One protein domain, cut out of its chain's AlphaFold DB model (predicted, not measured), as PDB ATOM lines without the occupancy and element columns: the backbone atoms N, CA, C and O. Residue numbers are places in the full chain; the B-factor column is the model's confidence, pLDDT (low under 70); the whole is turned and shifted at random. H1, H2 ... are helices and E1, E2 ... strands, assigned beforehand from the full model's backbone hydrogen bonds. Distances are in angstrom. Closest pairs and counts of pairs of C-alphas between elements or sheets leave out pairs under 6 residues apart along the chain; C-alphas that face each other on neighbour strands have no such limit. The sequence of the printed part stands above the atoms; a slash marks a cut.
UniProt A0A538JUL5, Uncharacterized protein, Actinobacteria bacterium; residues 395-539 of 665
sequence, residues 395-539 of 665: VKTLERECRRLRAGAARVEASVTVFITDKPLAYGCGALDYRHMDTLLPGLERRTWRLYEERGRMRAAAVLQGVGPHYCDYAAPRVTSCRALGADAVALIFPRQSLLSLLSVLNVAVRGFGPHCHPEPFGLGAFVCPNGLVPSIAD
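AT A GLANCE: This is residues 395 to 539 of the 665 residues of an uncharacterized protein of Actinobacteria bacterium (UniProt A0A538JUL5). A strongly twisted sheet of five strands forms the core, with H1 and H2 over one face, H4 and H5 over the other, and H3 beside the strands. H1 lies at one end of the longest axis, and the long stretch of residues 506 to 539, with no named element, lies at the other. The 145 printed residues hold five named helices and five named strands, in the order H1 E1 H2 E2 H3 E3 H4 E4 E5 H5, class mixed. The mixed sheet runs E2 E1 E3 E5 E4. The whole is compact, with a radius of gyration of the C-alphas of 14.7 A and spans of 39 by 36 by 27 A.

IN THESE COORDINATES: Find C-alpha 395 at (-2.835, 22.715, 49.835); from there H1, residues 395 to 411, runs 24.5 A. Next come E1 at 416 to 419, H2 at 423 to 432, 14.2 A long, E2 at 438 to 440 and H3 at 448 to 456. E3, residues 458 to 465, spans 19.7 A and bends by 67 degrees at residue 461. Then find H4 at 471 to 475, E4 at 481 to 484, and E5 at 489 to 498, 20.1 A, which bends by 103 degrees at residue 495. H5, residues 499 to 505, ends at C-alpha 505, (11.943, 52.349, 49.863).

HOW THE PARTS SIT: Begin at edge strand E2, parallel to E1, with N 419 and O 440 2.8 A apart. E1 is parallel to E3; see N 418 and O 463 at 2.8 A. E3 is antiparallel to E5, with N 464 and O 490 at 2.8 A. E5 forms a hairpin with edge strand E4, with N 491 and O 483 at 2.8 A. E1, H2, E2 make a strand-helix-strand unit, two parallel neighbour strands with a helix between, its crossover right-handed. Two split strand-helix-strand units, whose two strands run the same way in the sheet but are not neighbours, each have a right-handed crossover: E2, H3, E3, with E1 between the strands in the sheet, and E3, H4, E4, with E5 between them. H1 is over E3 at a height over the sheet of 9.0 A. H2, on the same face, is over E2 at 8.0 A, and H1 touches it with residues 398 to 402 alone, the closest C-alphas being Cys 402 and Cys 429 at 5.1 A. H5 is over E3 on the opposite face and stands up from the sheet. H3 touches H5, the closest C-alphas being Arg 455 and Leu 500 at 6.1 A. In each of the five helices every O i to N i+4 pair is within hydrogen-bond range.

THE WHOLE: The C-alphas farthest apart, Lys 396 and Ala 538, are 43.3 A apart. The printed part has no cut, and no link is long. Within residues 506 to 539, look for 520 to 521 paired antiparallel with 527 to 528. The mean pLDDT of the printed part is 86.3; residues 520 to 536 and 539 are under 70.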
ATOM      1  N   VAL A 395      -2.141  22.181  51.028       86.44
ATOM      2  CA  VAL A 395      -2.835  22.715  49.835       86.44
ATOM      3  C   VAL A 395      -4.104  23.487  50.199       86.44
ATOM      4  O   VAL A 395      -4.282  24.611  49.750       86.44
ATOM      5  N   LYS A 396      -4.946  22.949  51.091       88.00
ATOM      6  CA  LYS A 396      -6.159  23.652  51.552       88.00
ATOM      7  C   LYS A 396      -5.862  24.949  52.307       88.00
ATOM      8  O   LYS A 396      -6.647  25.890  52.226       88.00
ATOM      9  N   THR A 397      -4.771  24.983  53.078       89.31
ATOM     10  CA  THR A 397      -4.336  26.206  53.764       89.31
ATOM     11  C   THR A 397      -3.908  27.231  52.725       89.31
ATOM     12  O   THR A 397      -4.442  28.329  52.740       89.31
ATOM     13  N   LEU A 398      -3.073  26.838  51.762       92.06
ATOM     14  CA  LEU A 398      -2.666  27.693  50.647       92.06
ATOM     15  C   LEU A 398      -3.873  28.248  49.878       92.06
ATOM     16  O   LEU A 398      -3.980  29.454  49.710       92.06
ATOM     17  N   GLU A 399      -4.838  27.414  49.484       93.12
ATOM     18  CA  GLU A 399      -6.053  27.862  48.779       93.12
ATOM     19  C   GLU A 399      -6.904  28.843  49.602       93.12
ATOM     20  O   GLU A 399      -7.555  29.738  49.056       93.12
ATOM     21  N   ARG A 400      -6.960  28.664  50.927       93.62
ATOM     22  CA  ARG A 400      -7.651  29.594  51.825       93.62
ATOM     23  C   ARG A 400      -6.893  30.915  51.928       93.62
ATOM     24  O   ARG A 400      -7.530  31.958  51.807       93.62
ATOM     25  N   GLU A 401      -5.575  30.869  52.095       93.56
ATOM     26  CA  GLU A 401      -4.743  32.070  52.173       93.56
ATOM     27  C   GLU A 401      -4.772  32.863  50.865       93.56
ATOM     28  O   GLU A 401      -5.015  34.064  50.902       93.56
ATOM     29  N   CYS A 402      -4.673  32.212  49.702       95.06
ATOM     30  CA  CYS A 402      -4.796  32.894  48.412       95.06
ATOM     31  C   CYS A 402      -6.151  33.598  48.262       95.06
ATOM     32  O   CYS A 402      -6.202  34.762  47.872       95.06
ATOM     33  N   ARG A 403      -7.255  32.949  48.665       95.25
ATOM     34  CA  ARG A 403      -8.583  33.587  48.665       95.25
ATOM     35  C   ARG A 403      -8.665  34.775  49.623       95.25
ATOM     36  O   ARG A 403      -9.255  35.791  49.256       95.25
ATOM     37  N   ARG A 404      -8.079  34.671  50.824       95.19
ATOM     38  CA  ARG A 404      -8.011  35.782  51.789       95.19
ATOM     39  C   ARG A 404      -7.232  36.960  51.204       95.19
ATOM     40  O   ARG A 404      -7.739  38.078  51.223       95.19
ATOM     41  N   LEU A 405      -6.043  36.704  50.660       95.06
ATOM     42  CA  LEU A 405      -5.176  37.723  50.067       95.06
ATOM     43  C   LEU A 405      -5.832  38.374  48.849       95.06
ATOM     44  O   LEU A 405      -5.864  39.596  48.775       95.06
ATOM     45  N   ARG A 406      -6.461  37.593  47.964       95.00
ATOM     46  CA  ARG A 406      -7.229  38.113  46.824       95.00
ATOM     47  C   ARG A 406      -8.387  39.003  47.262       95.00
ATOM     48  O   ARG A 406      -8.597  40.062  46.677       95.00
ATOM     49  N   ALA A 407      -9.140  38.600  48.285       93.75
ATOM     50  CA  ALA A 407     -10.219  39.422  48.826       93.75
ATOM     51  C   ALA A 407      -9.684  40.719  49.456       93.75
ATOM     52  O   ALA A 407     -10.284  41.777  49.286       93.75
ATOM     53  N   GLY A 408      -8.546  40.651  50.154       92.12
ATOM     54  CA  GLY A 408      -7.847  41.820  50.689       92.12
ATOM     55  C   GLY A 408      -7.358  42.764  49.590       92.12
ATOM     56  O   GLY A 408      -7.605  43.963  49.670       92.12
ATOM     57  N   ALA A 409      -6.746  42.219  48.538       93.81
ATOM     58  CA  ALA A 409      -6.259  42.964  47.384       93.81
ATOM     59  C   ALA A 409      -7.401  43.667  46.638       93.81
ATOM     60  O   ALA A 409      -7.303  44.855  46.346       93.81
ATOM     61  N   ALA A 410      -8.525  42.977  46.423       94.38
ATOM     62  CA  ALA A 410      -9.699  43.544  45.764       94.38
ATOM     63  C   ALA A 410     -10.289  44.754  46.514       94.38
ATOM     64  O   ALA A 410     -10.754  45.690  45.875       94.38
ATOM     65  N   ARG A 411     -10.238  44.775  47.857       93.25
ATOM     66  CA  ARG A 411     -10.753  45.897  48.673       93.25
ATOM     67  C   ARG A 411      -9.976  47.201  48.501       93.25
ATOM     68  O   ARG A 411     -10.508  48.253  48.833       93.25
ATOM     69  N   VAL A 412      -8.727  47.120  48.056       93.38
ATOM     70  CA  VAL A 412      -7.855  48.279  47.811       93.38
ATOM     71  C   VAL A 412      -7.476  48.399  46.336       93.38
ATOM     72  O   VAL A 412      -6.517  49.085  46.003       93.38
ATOM     73  N   GLU A 413      -8.188  47.677  45.463       94.56
ATOM     74  CA  GLU A 413      -7.935  47.615  44.017       94.56
ATOM     75  C   GLU A 413      -6.477  47.261  43.657       94.56
ATOM     76  O   GLU A 413      -5.955  47.601  42.591       94.56
ATOM     77  N   ALA A 414      -5.800  46.525  44.542       95.50
ATOM     78  CA  ALA A 414      -4.466  46.019  44.286       95.50
ATOM     79  C   ALA A 414      -4.538  44.866  43.282       95.50
ATOM     80  O   ALA A 414      -5.253  43.881  43.461       95.50
ATOM     81  N   SER A 415      -3.728  44.966  42.234       94.12
ATOM     82  CA  SER A 415      -3.581  43.930  41.205       94.12
ATOM     83  C   SER A 415      -2.341  43.055  41.416       94.12
ATOM     84  O   SER A 415      -2.000  42.258  40.542       94.12
ATOM     85  N   VAL A 416      -1.651  43.210  42.555       96.94
ATOM     86  CA  VAL A 416      -0.450  42.449  42.913       96.94
ATOM     87  C   VAL A 416      -0.393  42.135  44.407       96.94
ATOM     88  O   VAL A 416      -0.751  42.964  45.247       96.94
ATOM     89  N   THR A 417       0.111  40.948  44.732       97.69
ATOM     90  CA  THR A 417       0.556  40.588  46.082       97.69
ATOM     91  C   THR A 417       2.047  40.268  46.075       97.69
ATOM     92  O   THR A 417       2.515  39.432  45.302       97.69
ATOM     93  N   VAL A 418       2.791  40.942  46.942       97.12
ATOM     94  CA  VAL A 418       4.217  40.736  47.177       97.12
ATOM     95  C   VAL A 418       4.373  39.849  48.404       97.12
ATOM     96  O   VAL A 418       3.847  40.164  49.464       97.12
ATOM     97  N   PHE A 419       5.092  38.747  48.260       95.56
ATOM     98  CA  PHE A 419       5.390  37.798  49.326       95.56
ATOM     99  C   PHE A 419       6.837  38.010  49.756       95.56
ATOM    100  O   PHE A 419       7.725  37.937  48.912       95.56
ATOM    101  N   ILE A 420       7.091  38.275  51.041       89.56
ATOM    102  CA  ILE A 420       8.456  38.519  51.532       89.56
ATOM    103  C   ILE A 420       9.279  37.224  51.507       89.56
ATOM    104  O   ILE A 420      10.364  37.185  50.928       89.56
ATOM    105  N   THR A 421       8.749  36.143  52.088       82.94
ATOM    106  CA  THR A 421       9.482  34.871  52.247       82.94
ATOM    107  C   THR A 421       8.703  33.625  51.817       82.94
ATOM    108  O   THR A 421       9.323  32.599  51.516       82.94
ATOM    109  N   ASP A 422       7.367  33.682  51.738       88.75
ATOM    110  CA  ASP A 422       6.531  32.503  51.482       88.75
ATOM    111  C   ASP A 422       6.496  32.122  49.990       88.75
ATOM    112  O   ASP A 422       5.627  32.519  49.206       88.75
ATOM    113  N   LYS A 423       7.494  31.331  49.584       89.88
ATOM    114  CA  LYS A 423       7.678  30.868  48.200       89.88
ATOM    115  C   LYS A 423       6.501  30.009  47.703       89.88
ATOM    116  O   LYS A 423       6.042  30.256  46.583       89.88
ATOM    117  N   PRO A 424       6.009  29.002  48.463       91.75
ATOM    118  CA  PRO A 424       4.836  28.229  48.057       91.75
ATOM    119  C   PRO A 424       3.594  29.093  47.819       91.75
ATOM    120  O   PRO A 424       2.927  28.902  46.800       91.75
ATOM    121  N   LEU A 425       3.286  30.054  48.700       93.56
ATOM    122  CA  LEU A 425       2.155  30.964  48.492       93.56
ATOM    123  C   LEU A 425       2.368  31.862  47.270       93.56
ATOM    124  O   LEU A 425       1.452  31.990  46.457       93.56
ATOM    125  N   ALA A 426       3.567  32.420  47.081       95.00
ATOM    126  CA  ALA A 426       3.848  33.313  45.958       95.00
ATOM    127  C   ALA A 426       3.539  32.664  44.603       95.00
ATOM    128  O   ALA A 426       2.807  33.224  43.779       95.00
ATOM    129  N   TYR A 427       4.049  31.455  44.368       95.62
ATOM    130  CA  TYR A 427       3.807  30.741  43.116       95.62
ATOM    131  C   TYR A 427       2.411  30.113  43.068       95.62
ATOM    132  O   TYR A 427       1.748  30.158  42.029       95.62
ATOM    133  N   GLY A 428       1.934  29.582  44.198       95.38
ATOM    134  CA  GLY A 428       0.639  28.919  44.306       95.38
ATOM    135  C   GLY A 428      -0.528  29.869  44.066       95.38
ATOM    136  O   GLY A 428      -1.375  29.580  43.221       95.38
ATOM    137  N   CYS A 429      -0.551  31.027  44.728       96.56
ATOM    138  CA  CYS A 429      -1.580  32.043  44.506       96.56
ATOM    139  C   CYS A 429      -1.508  32.606  43.085       96.56
ATOM    140  O   CYS A 429      -2.541  32.771  42.447       96.56
ATOM    141  N   GLY A 430      -0.303  32.787  42.530       96.19
ATOM    142  CA  GLY A 430      -0.147  33.190  41.130       96.19
ATOM    143  C   GLY A 430      -0.736  32.175  40.140       96.19
ATOM    144  O   GLY A 430      -1.211  32.559  39.074       96.19
ATOM    145  N   ALA A 431      -0.724  30.882  40.477       96.19
ATOM    146  CA  ALA A 431      -1.318  29.834  39.653       96.19
ATOM    147  C   ALA A 431      -2.842  29.726  39.841       96.19
ATOM    148  O   ALA A 431      -3.575  29.532  38.867       96.19
ATOM    149  N   LEU A 432      -3.327  29.840  41.080       95.44
ATOM    150  CA  LEU A 432      -4.752  29.739  41.413       95.44
ATOM    151  C   LEU A 432      -5.545  30.967  40.944       95.44
ATOM    152  O   LEU A 432      -6.629  30.816  40.386       95.44
ATOM    153  N   ASP A 433      -4.970  32.160  41.090       94.25
ATOM    154  CA  ASP A 433      -5.557  33.445  40.694       94.25
ATOM    155  C   ASP A 433      -4.940  33.988  39.396       94.25
ATOM    156  O   ASP A 433      -4.918  35.193  39.139       94.25
ATOM    157  N   TYR A 434      -4.451  33.084  38.549       94.50
ATOM    158  CA  TYR A 434      -3.779  33.407  37.297       94.50
ATOM    159  C   TYR A 434      -4.611  34.354  36.414       94.50
ATOM    160  O   TYR A 434      -5.770  34.059  36.117       94.50
ATOM    161  N   ARG A 435      -3.993  35.459  35.964       89.62
ATOM    162  CA  ARG A 435      -4.589  36.622  35.255       89.62
ATOM    163  C   ARG A 435      -5.523  37.519  36.077       89.62
ATOM    164  O   ARG A 435      -5.897  38.577  35.583       89.62
ATOM    165  N   HIS A 436      -5.886  37.140  37.297       90.19
ATOM    166  CA  HIS A 436      -6.701  37.976  38.182       90.19
ATOM    167  C   HIS A 436      -5.856  38.757  39.186       90.19
ATOM    168  O   HIS A 436      -6.211  39.877  39.540       90.19
ATOM    169  N   MET A 437      -4.751  38.170  39.636       92.50
ATOM    170  CA  MET A 437      -3.834  38.782  40.585       92.50
ATOM    171  C   MET A 437      -2.407  38.389  40.221       92.50
ATOM    172  O   MET A 437      -2.096  37.205  40.077       92.50
ATOM    173  N   ASP A 438      -1.536  39.382  40.065       95.50
ATOM    174  CA  ASP A 438      -0.110  39.126  39.924       95.50
ATOM    175  C   ASP A 438       0.492  38.795  41.294       95.50
ATOM    176  O   ASP A 438       0.045  39.287  42.332       95.50
ATOM    177  N   THR A 439       1.533  37.970  41.316       97.25
ATOM    178  CA  THR A 439       2.282  37.683  42.541       97.25
ATOM    179  C   THR A 439       3.760  37.924  42.323       97.25
ATOM    180  O   THR A 439       4.265  37.664  41.230       97.25
ATOM    181  N   LEU A 440       4.462  38.369  43.363       96.38
ATOM    182  CA  LEU A 440       5.893  38.658  43.314       96.38
ATOM    183  C   LEU A 440       6.601  38.127  44.567       96.38
ATOM    184  O   LEU A 440       6.105  38.324  45.669       96.38
ATOM    185  N   LEU A 441       7.762  37.491  44.398       93.38
ATOM    186  CA  LEU A 441       8.653  37.050  45.482       93.38
ATOM    187  C   LEU A 441      10.028  37.724  45.321       93.38
ATOM    188  O   LEU A 441      10.966  37.090  44.844       93.38
ATOM    189  N   PRO A 442      10.174  39.015  45.644       88.44
ATOM    190  CA  PRO A 442      11.257  39.859  45.137       88.44
ATOM    191  C   PRO A 442      12.664  39.353  45.491       88.44
ATOM    192  O   PRO A 442      13.538  39.363  44.626       88.44
ATOM    193  N   GLY A 443      12.881  38.826  46.699       83.56
ATOM    194  CA  GLY A 443      14.195  38.332  47.131       83.56
ATOM    195  C   GLY A 443      14.645  37.023  46.466       83.56
ATOM    196  O   GLY A 443      15.825  36.689  46.488       83.56
ATOM    197  N   LEU A 444      13.728  36.265  45.851       85.38
ATOM    198  CA  LEU A 444      14.005  34.944  45.266       85.38
ATOM    199  C   LEU A 444      13.121  34.663  44.037       85.38
ATOM    200  O   LEU A 444      12.695  33.530  43.807       85.38
ATOM    201  N   GLU A 445      12.779  35.689  43.259       91.81
ATOM    202  CA  GLU A 445      11.776  35.547  42.200       91.81
ATOM    203  C   GLU A 445      12.334  34.685  41.067       91.81
ATOM    204  O   GLU A 445      13.156  35.144  40.279       91.81
ATOM    205  N   ARG A 446      11.896  33.431  40.948       92.56
ATOM    206  CA  ARG A 446      12.355  32.528  39.880       92.56
ATOM    207  C   ARG A 446      11.752  32.863  38.521       92.56
ATOM    208  O   ARG A 446      12.281  32.460  37.488       92.56
ATOM    209  N   ARG A 447      10.641  33.597  38.508       94.81
ATOM    210  CA  ARG A 447       9.972  34.057  37.293       94.81
ATOM    211  C   ARG A 447      10.608  35.371  36.847       94.81
ATOM    212  O   ARG A 447       9.981  36.413  36.964       94.81
ATOM    213  N   THR A 448      11.860  35.353  36.378       93.56
ATOM    214  CA  THR A 448      12.645  36.581  36.113       93.56
ATOM    215  C   THR A 448      11.916  37.594  35.223       93.56
ATOM    216  O   THR A 448      11.981  38.791  35.489       93.56
ATOM    217  N   TRP A 449      11.144  37.150  34.222       94.69
ATOM    218  CA  TRP A 449      10.326  38.053  33.396       94.69
ATOM    219  C   TRP A 449       9.336  38.885  34.218       94.69
ATOM    220  O   TRP A 449       9.028  40.004  33.828       94.69
ATOM    221  N   ARG A 450       8.866  38.382  35.367       94.69
ATOM    222  CA  ARG A 450       7.987  39.116  36.279       94.69
ATOM    223  C   ARG A 450       8.690  40.342  36.854       94.69
ATOM    224  O   ARG A 450       8.054  41.377  36.977       94.69
ATOM    225  N   LEU A 451       9.991  40.261  37.145       93.31
ATOM    226  CA  LEU A 451      10.778  41.422  37.578       93.31
ATOM    227  C   LEU A 451      10.887  42.466  36.458       93.31
ATOM    228  O   LEU A 451      10.720  43.654  36.711       93.31
ATOM    229  N   TYR A 452      11.086  42.034  35.209       93.12
ATOM    230  CA  TYR A 452      11.061  42.940  34.055       93.12
ATOM    231  C   TYR A 452       9.684  43.582  33.840       93.12
ATOM    232  O   TYR A 452       9.604  44.786  33.603       93.12
ATOM    233  N   GLU A 453       8.604  42.805  33.955       93.25
ATOM    234  CA  GLU A 453       7.229  43.306  33.857       93.25
ATOM    235  C   GLU A 453       6.937  44.330  34.965       93.25
ATOM    236  O   GLU A 453       6.448  45.417  34.668       93.25
ATOM    237  N   GLU A 454       7.283  44.037  36.223       92.44
ATOM    238  CA  GLU A 454       7.086  44.969  37.343       92.44
ATOM    239  C   GLU A 454       7.972  46.212  37.251       92.44
ATOM    240  O   GLU A 454       7.550  47.286  37.668       92.44
ATOM    241  N   ARG A 455       9.168  46.110  36.657       88.38
ATOM    242  CA  ARG A 455      10.025  47.276  36.416       88.38
ATOM    243  C   ARG A 455       9.342  48.304  35.512       88.38
ATOM    244  O   ARG A 455       9.449  49.495  35.776       88.38
ATOM    245  N   GLY A 456       8.676  47.845  34.452       86.69
ATOM    246  CA  GLY A 456       7.992  48.712  33.487       86.69
ATOM    247  C   GLY A 456       6.551  49.064  33.863       86.69
ATOM    248  O   GLY A 456       5.924  49.878  33.184       86.69
ATOM    249  N   ARG A 457       5.993  48.447  34.911       92.00
ATOM    250  CA  ARG A 457       4.579  48.580  35.262       92.00
ATOM    251  C   ARG A 457       4.385  49.493  36.462       92.00
ATOM    252  O   ARG A 457       4.866  49.237  37.559       92.00
ATOM    253  N   MET A 458       3.572  50.520  36.256       91.94
ATOM    254  CA  MET A 458       3.206  51.462  37.306       91.94
ATOM    255  C   MET A 458       1.959  50.982  38.051       91.94
ATOM    256  O   MET A 458       0.942  50.661  37.427       91.94
ATOM    257  N   ARG A 459       2.021  50.973  39.382       94.12
ATOM    258  CA  ARG A 459       0.934  50.572  40.284       94.12
ATOM    259  C   ARG A 459       0.695  51.654  41.331       94.12
ATOM    260  O   ARG A 459       1.574  52.466  41.581       94.12
ATOM    261  N   ALA A 460      -0.498  51.661  41.917       95.69
ATOM    262  CA  ALA A 460      -0.870  52.569  43.009       95.69
ATOM    263  C   ALA A 460      -1.311  51.822  44.282       95.69
ATOM    264  O   ALA A 460      -1.568  52.438  45.311       95.69
ATOM    265  N   ALA A 461      -1.412  50.492  44.210       96.94
ATOM    266  CA  ALA A 461      -1.769  49.652  45.340       96.94
ATOM    267  C   ALA A 461      -1.114  48.270  45.227       96.94
ATOM    268  O   ALA A 461      -0.941  47.732  44.125       96.94
ATOM    269  N   ALA A 462      -0.767  47.696  46.376       97.38
ATOM    270  CA  ALA A 462      -0.205  46.358  46.513       97.38
ATOM    271  C   ALA A 462      -0.589  45.759  47.871       97.38
ATOM    272  O   ALA A 462      -0.820  46.480  48.840       97.38
ATOM    273  N   VAL A 463      -0.622  44.432  47.951       97.44
ATOM    274  CA  VAL A 463      -0.648  43.717  49.234       97.44
ATOM    275  C   VAL A 463       0.751  43.196  49.520       97.44
ATOM    276  O   VAL A 463       1.356  42.589  48.642       97.44
ATOM    277  N   LEU A 464       1.252  43.415  50.731       96.38
ATOM    278  CA  LEU A 464       2.507  42.855  51.218       96.38
ATOM    279  C   LEU A 464       2.186  41.749  52.225       96.38
ATOM    280  O   LEU A 464       1.524  42.002  53.230       96.38
ATOM    281  N   GLN A 465       2.610  40.523  51.935       95.50
ATOM    282  CA  GLN A 465       2.409  39.335  52.761       95.50
ATOM    283  C   GLN A 465       3.741  38.887  53.360       95.50
ATOM    284  O   GLN A 465       4.761  38.871  52.672       95.50
ATOM    285  N   GLY A 466       3.710  38.492  54.631       90.75
ATOM    286  CA  GLY A 466       4.889  38.158  55.426       90.75
ATOM    287  C   GLY A 466       5.319  39.285  56.362       90.75
ATOM    288  O   GLY A 466       6.442  39.255  56.838       90.75
ATOM    289  N   VAL A 467       4.445  40.265  56.615       90.38
ATOM    290  CA  VAL A 467       4.690  41.378  57.544       90.38
ATOM    291  C   VAL A 467       3.521  41.532  58.519       90.38
ATOM    292  O   VAL A 467       2.363  41.352  58.143       90.38
ATOM    293  N   GLY A 468       3.815  41.848  59.782       88.31
ATOM    294  CA  GLY A 468       2.795  42.023  60.822       88.31
ATOM    295  C   GLY A 468       2.064  43.376  60.759       88.31
ATOM    296  O   GLY A 468       2.495  44.275  60.038       88.31
ATOM    297  N   PRO A 469       0.992  43.578  61.552       89.31
ATOM    298  CA  PRO A 469       0.225  44.831  61.568       89.31
ATOM    299  C   PRO A 469       1.063  46.082  61.873       89.31
ATOM    300  O   PRO A 469       0.830  47.130  61.276       89.31
ATOM    301  N   HIS A 470       2.067  45.953  62.748       88.19
ATOM    302  CA  HIS A 470       2.990  47.032  63.129       88.19
ATOM    303  C   HIS A 470       3.855  47.535  61.968       88.19
ATOM    304  O   HIS A 470       4.373  48.645  62.011       88.19
ATOM    305  N   TYR A 471       3.961  46.766  60.880       88.38
ATOM    306  CA  TYR A 471       4.652  47.221  59.676       88.38
ATOM    307  C   TYR A 471       3.992  48.466  59.064       88.38
ATOM    308  O   TYR A 471       4.650  49.230  58.361       88.38
ATOM    309  N   CYS A 472       2.707  48.721  59.341       91.31
ATOM    310  CA  CYS A 472       2.070  49.957  58.897       91.31
ATOM    311  C   CYS A 472       2.650  51.215  59.546       91.31
ATOM    312  O   CYS A 472       2.642  52.249  58.884       91.31
ATOM    313  N   ASP A 473       3.200  51.131  60.758       86.69
ATOM    314  CA  ASP A 473       3.862  52.267  61.406       86.69
ATOM    315  C   ASP A 473       5.156  52.621  60.655       86.69
ATOM    316  O   ASP A 473       5.409  53.788  60.353       86.69
ATOM    317  N   TYR A 474       5.903  51.595  60.231       83.50
ATOM    318  CA  TYR A 474       7.079  51.738  59.368       83.50
ATOM    319  C   TYR A 474       6.719  52.231  57.954       83.50
ATOM    320  O   TYR A 474       7.404  53.076  57.375       83.50
ATOM    321  N   ALA A 475       5.634  51.726  57.364       88.12
ATOM    322  CA  ALA A 475       5.234  52.091  56.007       88.12
ATOM    323  C   ALA A 475       4.573  53.477  55.921       88.12
ATOM    324  O   ALA A 475       4.663  54.118  54.876       88.12
ATOM    325  N   ALA A 476       3.918  53.955  56.985       87.00
ATOM    326  CA  ALA A 476       3.135  55.194  57.014       87.00
ATOM    327  C   ALA A 476       3.830  56.432  56.412       87.00
ATOM    328  O   ALA A 476       3.185  57.143  55.641       87.00
ATOM    329  N   PRO A 477       5.116  56.717  56.687       82.25
ATOM    330  CA  PRO A 477       5.792  57.861  56.072       82.25
ATOM    331  C   PRO A 477       6.221  57.629  54.608       82.25
ATOM    332  O   PRO A 477       6.581  58.585  53.920       82.25
ATOM    333  N   ARG A 478       6.169  56.385  54.114       85.88
ATOM    334  CA  ARG A 478       6.641  55.956  52.781       85.88
ATOM    335  C   ARG A 478       5.512  55.755  51.766       85.88
ATOM    336  O   ARG A 478       5.766  55.735  50.562       85.88
ATOM    337  N   VAL A 479       4.274  55.586  52.227       89.94
ATOM    338  CA  VAL A 479       3.096  55.314  51.388       89.94
ATOM    339  C   VAL A 479       1.952  56.273  51.718       89.94
ATOM    340  O   VAL A 479       1.957  56.934  52.749       89.94
ATOM    341  N   THR A 480       0.946  56.356  50.850       91.56
ATOM    342  CA  THR A 480      -0.243  57.191  51.089       91.56
ATOM    343  C   THR A 480      -1.089  56.645  52.234       91.56
ATOM    344  O   THR A 480      -1.573  57.407  53.066       91.56
ATOM    345  N   SER A 481      -1.277  55.326  52.287       93.94
ATOM    346  CA  SER A 481      -1.937  54.669  53.415       93.94
ATOM    347  C   SER A 481      -1.506  53.214  53.536       93.94
ATOM    348  O   SER A 481      -1.305  52.544  52.519       93.94
ATOM    349  N   CYS A 482      -1.453  52.712  54.767       95.00
ATOM    350  CA  CYS A 482      -1.263  51.300  55.072       95.00
ATOM    351  C   CYS A 482      -2.418  50.789  55.934       95.00
ATOM    352  O   CYS A 482      -2.888  51.488  56.831       95.00
ATOM    353  N   ARG A 483      -2.883  49.565  55.674       95.19
ATOM    354  CA  ARG A 483      -3.919  48.906  56.474       95.19
ATOM    355  C   ARG A 483      -3.585  47.437  56.689       95.19
ATOM    356  O   ARG A 483      -3.364  46.714  55.724       95.19
ATOM    357  N   ALA A 484      -3.663  46.961  57.927       94.62
ATOM    358  CA  ALA A 484      -3.519  45.539  58.220       94.62
ATOM    359  C   ALA A 484      -4.630  44.693  57.561       94.62
ATOM    360  O   ALA A 484      -5.819  45.023  57.613       94.62
ATOM    361  N   LEU A 485      -4.231  43.570  56.964       91.94
ATOM    362  CA  LEU A 485      -5.080  42.553  56.336       91.94
ATOM    363  C   LEU A 485      -4.981  41.210  57.086       91.94
ATOM    364  O   LEU A 485      -4.904  40.137  56.487       91.94
ATOM    365  N   GLY A 486      -5.008  41.270  58.417       89.12
ATOM    366  CA  GLY A 486      -4.812  40.124  59.306       89.12
ATOM    367  C   GLY A 486      -3.491  40.225  60.064       89.12
ATOM    368  O   GLY A 486      -2.963  41.319  60.228       89.12
ATOM    369  N   ALA A 487      -2.984  39.089  60.545       90.31
ATOM    370  CA  ALA A 487      -1.787  39.037  61.388       90.31
ATOM    371  C   ALA A 487      -0.458  39.072  60.608       90.31
ATOM    372  O   ALA A 487       0.585  39.295  61.208       90.31
ATOM    373  N   ASP A 488      -0.487  38.830  59.298       92.50
ATOM    374  CA  ASP A 488       0.691  38.528  58.471       92.50
ATOM    375  C   ASP A 488       0.667  39.223  57.096       92.50
ATOM    376  O   ASP A 488       1.409  38.846  56.187       92.50
ATOM    377  N   ALA A 489      -0.227  40.193  56.903       95.19
ATOM    378  CA  ALA A 489      -0.314  40.936  55.656       95.19
ATOM    379  C   ALA A 489      -0.799  42.366  55.881       95.19
ATOM    380  O   ALA A 489      -1.620  42.630  56.764       95.19
ATOM    381  N   VAL A 490      -0.364  43.273  55.011       96.50
ATOM    382  CA  VAL A 490      -0.829  44.661  54.950       96.50
ATOM    383  C   VAL A 490      -1.184  45.050  53.514       96.50
ATOM    384  O   VAL A 490      -0.592  44.568  52.550       96.50
ATOM    385  N   ALA A 491      -2.168  45.927  53.359       96.75
ATOM    386  CA  ALA A 491      -2.469  46.625  52.120       96.75
ATOM    387  C   ALA A 491      -1.765  47.979  52.111       96.75
ATOM    388  O   ALA A 491      -1.829  48.713  53.096       96.75
ATOM    389  N   LEU A 492      -1.156  48.317  50.980       96.31
ATOM    390  CA  LEU A 492      -0.452  49.569  50.749       96.31
ATOM    391  C   LEU A 492      -1.121  50.305  49.590       96.31
ATOM    392  O   LEU A 492      -1.341  49.714  48.533       96.31
ATOM    393  N   ILE A 493      -1.396  51.592  49.782       95.94
ATOM    394  CA  ILE A 493      -1.796  52.534  48.729       95.94
ATOM    395  C   ILE A 493      -0.710  53.597  48.650       95.94
ATOM    396  O   ILE A 493      -0.278  54.113  49.679       95.94
ATOM    397  N   PHE A 494      -0.249  53.905  47.447       93.00
ATOM    398  CA  PHE A 494       0.912  54.757  47.212       93.00
ATOM    399  C   PHE A 494       0.779  55.521  45.885       93.00
ATOM    400  O   PHE A 494       0.005  55.109  45.014       93.00
ATOM    401  N   PRO A 495       1.532  56.623  45.695       89.62
ATOM    402  CA  PRO A 495       1.574  57.328  44.419       89.62
ATOM    403  C   PRO A 495       1.955  56.384  43.285       89.62
ATOM    404  O   PRO A 495       2.750  55.468  43.476       89.62
ATOM    405  N   ARG A 496       1.394  56.606  42.096       90.44
ATOM    406  CA  ARG A 496       1.567  55.693  40.966       90.44
ATOM    407  C   ARG A 496       3.049  55.572  40.582       90.44
ATOM    408  O   ARG A 496       3.607  56.509  40.024       90.44
ATOM    409  N   GLN A 497       3.657  54.415  40.845       87.19
ATOM    410  CA  GLN A 497       5.092  54.164  40.653       87.19
ATOM    411  C   GLN A 497       5.396  52.690  40.345       87.19
ATOM    412  O   GLN A 497       4.514  51.833  40.446       87.19
ATOM    413  N   SER A 498       6.646  52.389  39.988       88.69
ATOM    414  CA  SER A 498       7.132  51.011  39.875       88.69
ATOM    415  C   SER A 498       7.097  50.322  41.236       88.69
ATOM    416  O   SER A 498       7.555  50.872  42.241       88.69
ATOM    417  N   LEU A 499       6.592  49.087  41.273       91.31
ATOM    418  CA  LEU A 499       6.566  48.311  42.509       91.31
ATOM    419  C   LEU A 499       7.983  48.030  43.018       91.31
ATOM    420  O   LEU A 499       8.207  48.055  44.220       91.31
ATOM    421  N   LEU A 500       8.952  47.820  42.122       89.38
ATOM    422  CA  LEU A 500      10.342  47.580  42.521       89.38
ATOM    423  C   LEU A 500      10.968  48.814  43.189       89.38
ATOM    424  O   LEU A 500      11.719  48.662  44.150       89.38
ATOM    425  N   SER A 501      10.617  50.020  42.728       83.06
ATOM    426  CA  SER A 501      11.022  51.276  43.373       83.06
ATOM    427  C   SER A 501      10.449  51.378  44.785       83.06
ATOM    428  O   SER A 501      11.194  51.610  45.735       83.06
ATOM    429  N   LEU A 502       9.145  51.121  44.940       87.69
ATOM    430  CA  LEU A 502       8.495  51.125  46.250       87.69
ATOM    431  C   LEU A 502       9.123  50.100  47.205       87.69
ATOM    432  O   LEU A 502       9.369  50.415  48.364       87.69
ATOM    433  N   LEU A 503       9.385  48.879  46.736       88.81
ATOM    434  CA  LEU A 503       9.983  47.833  47.565       88.81
ATOM    435  C   LEU A 503      11.370  48.235  48.077       88.81
ATOM    436  O   LEU A 503      11.674  47.974  49.236       88.81
ATOM    437  N   SER A 504      12.160  48.948  47.267       79.56
ATOM    438  CA  SER A 504      13.443  49.502  47.712       79.56
ATOM    439  C   SER A 504      13.285  50.511  48.854       79.56
ATOM    440  O   SER A 504      14.099  50.504  49.770       79.56
ATOM    441  N   VAL A 505      12.254  51.360  48.810       78.19
ATOM    442  CA  VAL A 505      11.943  52.349  49.863       78.19
ATOM    443  C   VAL A 505      11.463  51.667  51.149       78.19
ATOM    444  O   VAL A 505      11.713  52.140  52.255       78.19
ATOM    445  N   LEU A 506      10.746  50.555  50.998       83.94
ATOM    446  CA  LEU A 506      10.189  49.746  52.081       83.94
ATOM    447  C   LEU A 506      11.194  48.736  52.667       83.94
ATOM    448  O   LEU A 506      10.804  47.873  53.454       83.94
ATOM    449  N   ASN A 507      12.464  48.818  52.261       76.69
ATOM    450  CA  ASN A 507      13.526  47.881  52.623       76.69
ATOM    451  C   ASN A 507      13.176  46.403  52.352       76.69
ATOM    452  O   ASN A 507      13.611  45.488  53.050       76.69
ATOM    453  N   VAL A 508      12.373  46.147  51.320       82.88
ATOM    454  CA  VAL A 508      12.094  44.790  50.859       82.88
ATOM    455  C   VAL A 508      13.147  44.414  49.828       82.88
ATOM    456  O   VAL A 508      13.215  44.999  48.746       82.88
ATOM    457  N   ALA A 509      13.953  43.403  50.154       78.69
ATOM    458  CA  ALA A 509      15.006  42.924  49.272       78.69
ATOM    459  C   ALA A 509      14.439  42.463  47.919       78.69
ATOM    460  O   ALA A 509      13.579  41.580  47.843       78.69
ATOM    461  N   VAL A 510      14.972  43.034  46.841       83.00
ATOM    462  CA  VAL A 510      14.767  42.577  45.465       83.00
ATOM    463  C   VAL A 510      16.085  41.983  44.997       83.00
ATOM    464  O   VAL A 510      17.115  42.652  45.041       83.00
ATOM    465  N   ARG A 511      16.080  40.723  44.551       84.69
ATOM    466  CA  ARG A 511      17.296  40.127  43.992       84.69
ATOM    467  C   ARG A 511      17.742  40.894  42.748       84.69
ATOM    468  O   ARG A 511      16.909  41.378  41.980       84.69
ATOM    469  N   GLY A 512      19.045  40.915  42.487       79.88
ATOM    470  CA  GLY A 512      19.546  41.421  41.214       79.88
ATOM    471  C   GLY A 512      19.002  40.618  40.022       79.88
ATOM    472  O   GLY A 512      18.799  39.401  40.099       79.88
ATOM    473  N   PHE A 513      18.749  41.315  38.917       87.38
ATOM    474  CA  PHE A 513      18.366  40.760  37.613       87.38
ATOM    475  C   PHE A 513      18.859  41.697  36.500       87.38
ATOM    476  O   PHE A 513      19.222  42.834  36.786       87.38
ATOM    477  N   GLY A 514      18.925  41.258  35.246       86.75
ATOM    478  CA  GLY A 514      19.504  42.043  34.151       86.75
ATOM    479  C   GLY A 514      20.337  41.211  33.173       86.75
ATOM    480  O   GLY A 514      20.833  40.150  33.542       86.75
ATOM    481  N   PRO A 515      20.592  41.711  31.952       81.75
ATOM    482  CA  PRO A 515      21.327  40.970  30.917       81.75
ATOM    483  C   PRO A 515      22.791  40.662  31.281       81.75
ATOM    484  O   PRO A 515      23.406  39.802  30.661       81.75
ATOM    485  N   HIS A 516      23.347  41.347  32.285       80.69
ATOM    486  CA  HIS A 516      24.715  41.149  32.787       80.69
ATOM    487  C   HIS A 516      24.758  40.528  34.193       80.69
ATOM    488  O   HIS A 516      25.820  40.449  34.808       80.69
ATOM    489  N   CYS A 517      23.605  40.121  34.731       82.19
ATOM    490  CA  CYS A 517      23.506  39.488  36.040       82.19
ATOM    491  C   CYS A 517      23.663  37.975  35.873       82.19
ATOM    492  O   CYS A 517      22.862  37.327  35.205       82.19
ATOM    493  N   HIS A 518      24.708  37.432  36.494       81.44
ATOM    494  CA  HIS A 518      24.942  36.002  36.636       81.44
ATOM    495  C   HIS A 518      24.686  35.651  38.101       81.44
ATOM    496  O   HIS A 518      25.542  35.941  38.935       81.44
ATOM    497  N   PRO A 519      23.504  35.114  38.447       72.56
ATOM    498  CA  PRO A 519      23.185  34.817  39.833       72.56
ATOM    499  C   PRO A 519      24.132  33.729  40.346       72.56
ATOM    500  O   PRO A 519      24.059  32.583  39.910       72.56
ATOM    501  N   GLU A 520      25.020  34.071  41.275       64.38
ATOM    502  CA  GLU A 520      25.805  33.065  41.984       64.38
ATOM    503  C   GLU A 520      25.029  32.603  43.223       64.38
ATOM    504  O   GLU A 520      24.654  33.430  44.061       64.38
ATOM    505  N   PRO A 521      24.747  31.294  43.361       55.59
ATOM    506  CA  PRO A 521      24.061  30.761  44.525       55.59
ATOM    507  C   PRO A 521      25.053  30.640  45.690       55.59
ATOM    508  O   PRO A 521      25.443  29.537  46.069       55.59
ATOM    509  N   PHE A 522      25.476  31.761  46.274       42.81
ATOM    510  CA  PHE A 522      26.062  31.718  47.610       42.81
ATOM    511  C   PHE A 522      24.951  31.464  48.638       42.81
ATOM    512  O   PHE A 522      23.816  31.931  48.499       42.81
ATOM    513  N   GLY A 523      25.256  30.619  49.624       39.66
ATOM    514  CA  GLY A 523      24.298  30.128  50.611       39.66
ATOM    515  C   GLY A 523      23.516  31.249  51.301       39.66
ATOM    516  O   GLY A 523      24.052  32.312  51.581       39.66
ATOM    517  N   LEU A 524      22.240  30.976  51.591       38.19
ATOM    518  CA  LEU A 524      21.340  31.826  52.385       38.19
ATOM    519  C   LEU A 524      20.952  33.189  51.772       38.19
ATOM    520  O   LEU A 524      20.717  34.153  52.488       38.19
ATOM    521  N   GLY A 525      20.710  33.238  50.458       41.78
ATOM    522  CA  GLY A 525      19.656  34.116  49.921       41.78
ATOM    523  C   GLY A 525      20.070  35.474  49.352       41.78
ATOM    524  O   GLY A 525      19.183  36.236  48.978       41.78
ATOM    525  N   ALA A 526      21.363  35.761  49.194       45.12
ATOM    526  CA  ALA A 526      21.818  36.912  48.414       45.12
ATOM    527  C   ALA A 526      22.332  36.456  47.039       45.12
ATOM    528  O   ALA A 526      23.415  35.885  46.932       45.12
ATOM    529  N   PHE A 527      21.566  36.717  45.972       59.16
ATOM    530  CA  PHE A 527      22.109  36.635  44.612       59.16
ATOM    531  C   PHE A 527      22.975  37.859  44.382       59.16
ATOM    532  O   PHE A 527      22.463  38.961  44.160       59.16
ATOM    533  N   VAL A 528      24.286  37.668  44.457       57.97
ATOM    534  CA  VAL A 528      25.235  38.730  44.155       57.97
ATOM    535  C   VAL A 528      25.211  38.947  42.644       57.97
ATOM    536  O   VAL A 528      25.652  38.104  41.872       57.97
ATOM    537  N   CYS A 529      24.647  40.077  42.225       66.94
ATOM    538  CA  CYS A 529      24.700  40.541  40.845       66.94
ATOM    539  C   CYS A 529      25.356  41.919  40.824       66.94
ATOM    540  O   CYS A 529      24.647  42.924  40.898       66.94
ATOM    541  N   PRO A 530      26.697  41.980  40.720       54.09
ATOM    542  CA  PRO A 530      27.445  43.233  40.835       54.09
ATOM    543  C   PRO A 530      27.067  44.253  39.746       54.09
ATOM    544  O   PRO A 530      27.218  45.448  39.954       54.09
ATOM    545  N   ASN A 531      26.488  43.791  38.631       56.75
ATOM    546  CA  ASN A 531      25.971  44.616  37.532       56.75
ATOM    547  C   ASN A 531      24.459  44.408  37.299       56.75
ATOM    548  O   ASN A 531      23.972  44.488  36.169       56.75
ATOM    549  N   GLY A 532      23.715  44.052  38.350       59.94
ATOM    550  CA  GLY A 532      22.261  43.924  38.291       59.94
ATOM    551  C   GLY A 532      21.569  45.273  38.071       59.94
ATOM    552  O   GLY A 532      22.081  46.332  38.423       59.94
ATOM    553  N   LEU A 533      20.371  45.234  37.499       62.91
ATOM    554  CA  LEU A 533      19.491  46.385  37.377       62.91
ATOM    555  C   LEU A 533      19.004  46.799  38.769       62.91
ATOM    556  O   LEU A 533      18.123  46.165  39.344       62.91
ATOM    557  N   VAL A 534      19.565  47.887  39.284       63.75
ATOM    558  CA  VAL A 534      19.059  48.598  40.462       63.75
ATOM    559  C   VAL A 534      18.241  49.796  39.966       63.75
ATOM    560  O   VAL A 534      18.692  50.466  39.030       63.75
ATOM    561  N   PRO A 535      17.059  50.098  40.540       64.44
ATOM    562  CA  PRO A 535      16.328  51.319  40.206       64.44
ATOM    563  C   PRO A 535      17.244  52.544  40.317       64.44
ATOM    564  O   PRO A 535      18.016  52.668  41.279       64.44
ATOM    565  N   SER A 536      17.209  53.439  39.327       69.81
ATOM    566  CA  SER A 536      17.942  54.699  39.443       69.81
ATOM    567  C   SER A 536      17.284  55.565  40.518       69.81
ATOM    568  O   SER A 536      16.098  55.412  40.792       69.81
ATOM    569  N   ILE A 537      18.032  56.488  41.128       70.56
ATOM    570  CA  ILE A 537      17.461  57.388  42.143       70.56
ATOM    571  C   ILE A 537      16.312  58.229  41.553       70.56
ATOM    572  O   ILE A 537      15.319  58.479  42.229       70.56
ATOM    573  N   ALA A 538      16.398  58.589  40.268       71.38
ATOM    574  CA  ALA A 538      15.325  59.287  39.568       71.38
ATOM    575  C   ALA A 538      14.023  58.463  39.540       71.38
ATOM    576  O   ALA A 538      12.960  59.005  39.844       71.38
ATOM    577  N   ASP A 539      14.118  57.152  39.288       69.38
ATOM    578  CA  ASP A 539      12.978  56.217  39.244       69.38
ATOM    579  C   ASP A 539      12.332  55.958  40.620       69.38
ATOM    580  O   ASP A 539      11.301  55.284  40.709       69.38
TER     581      ASP A 539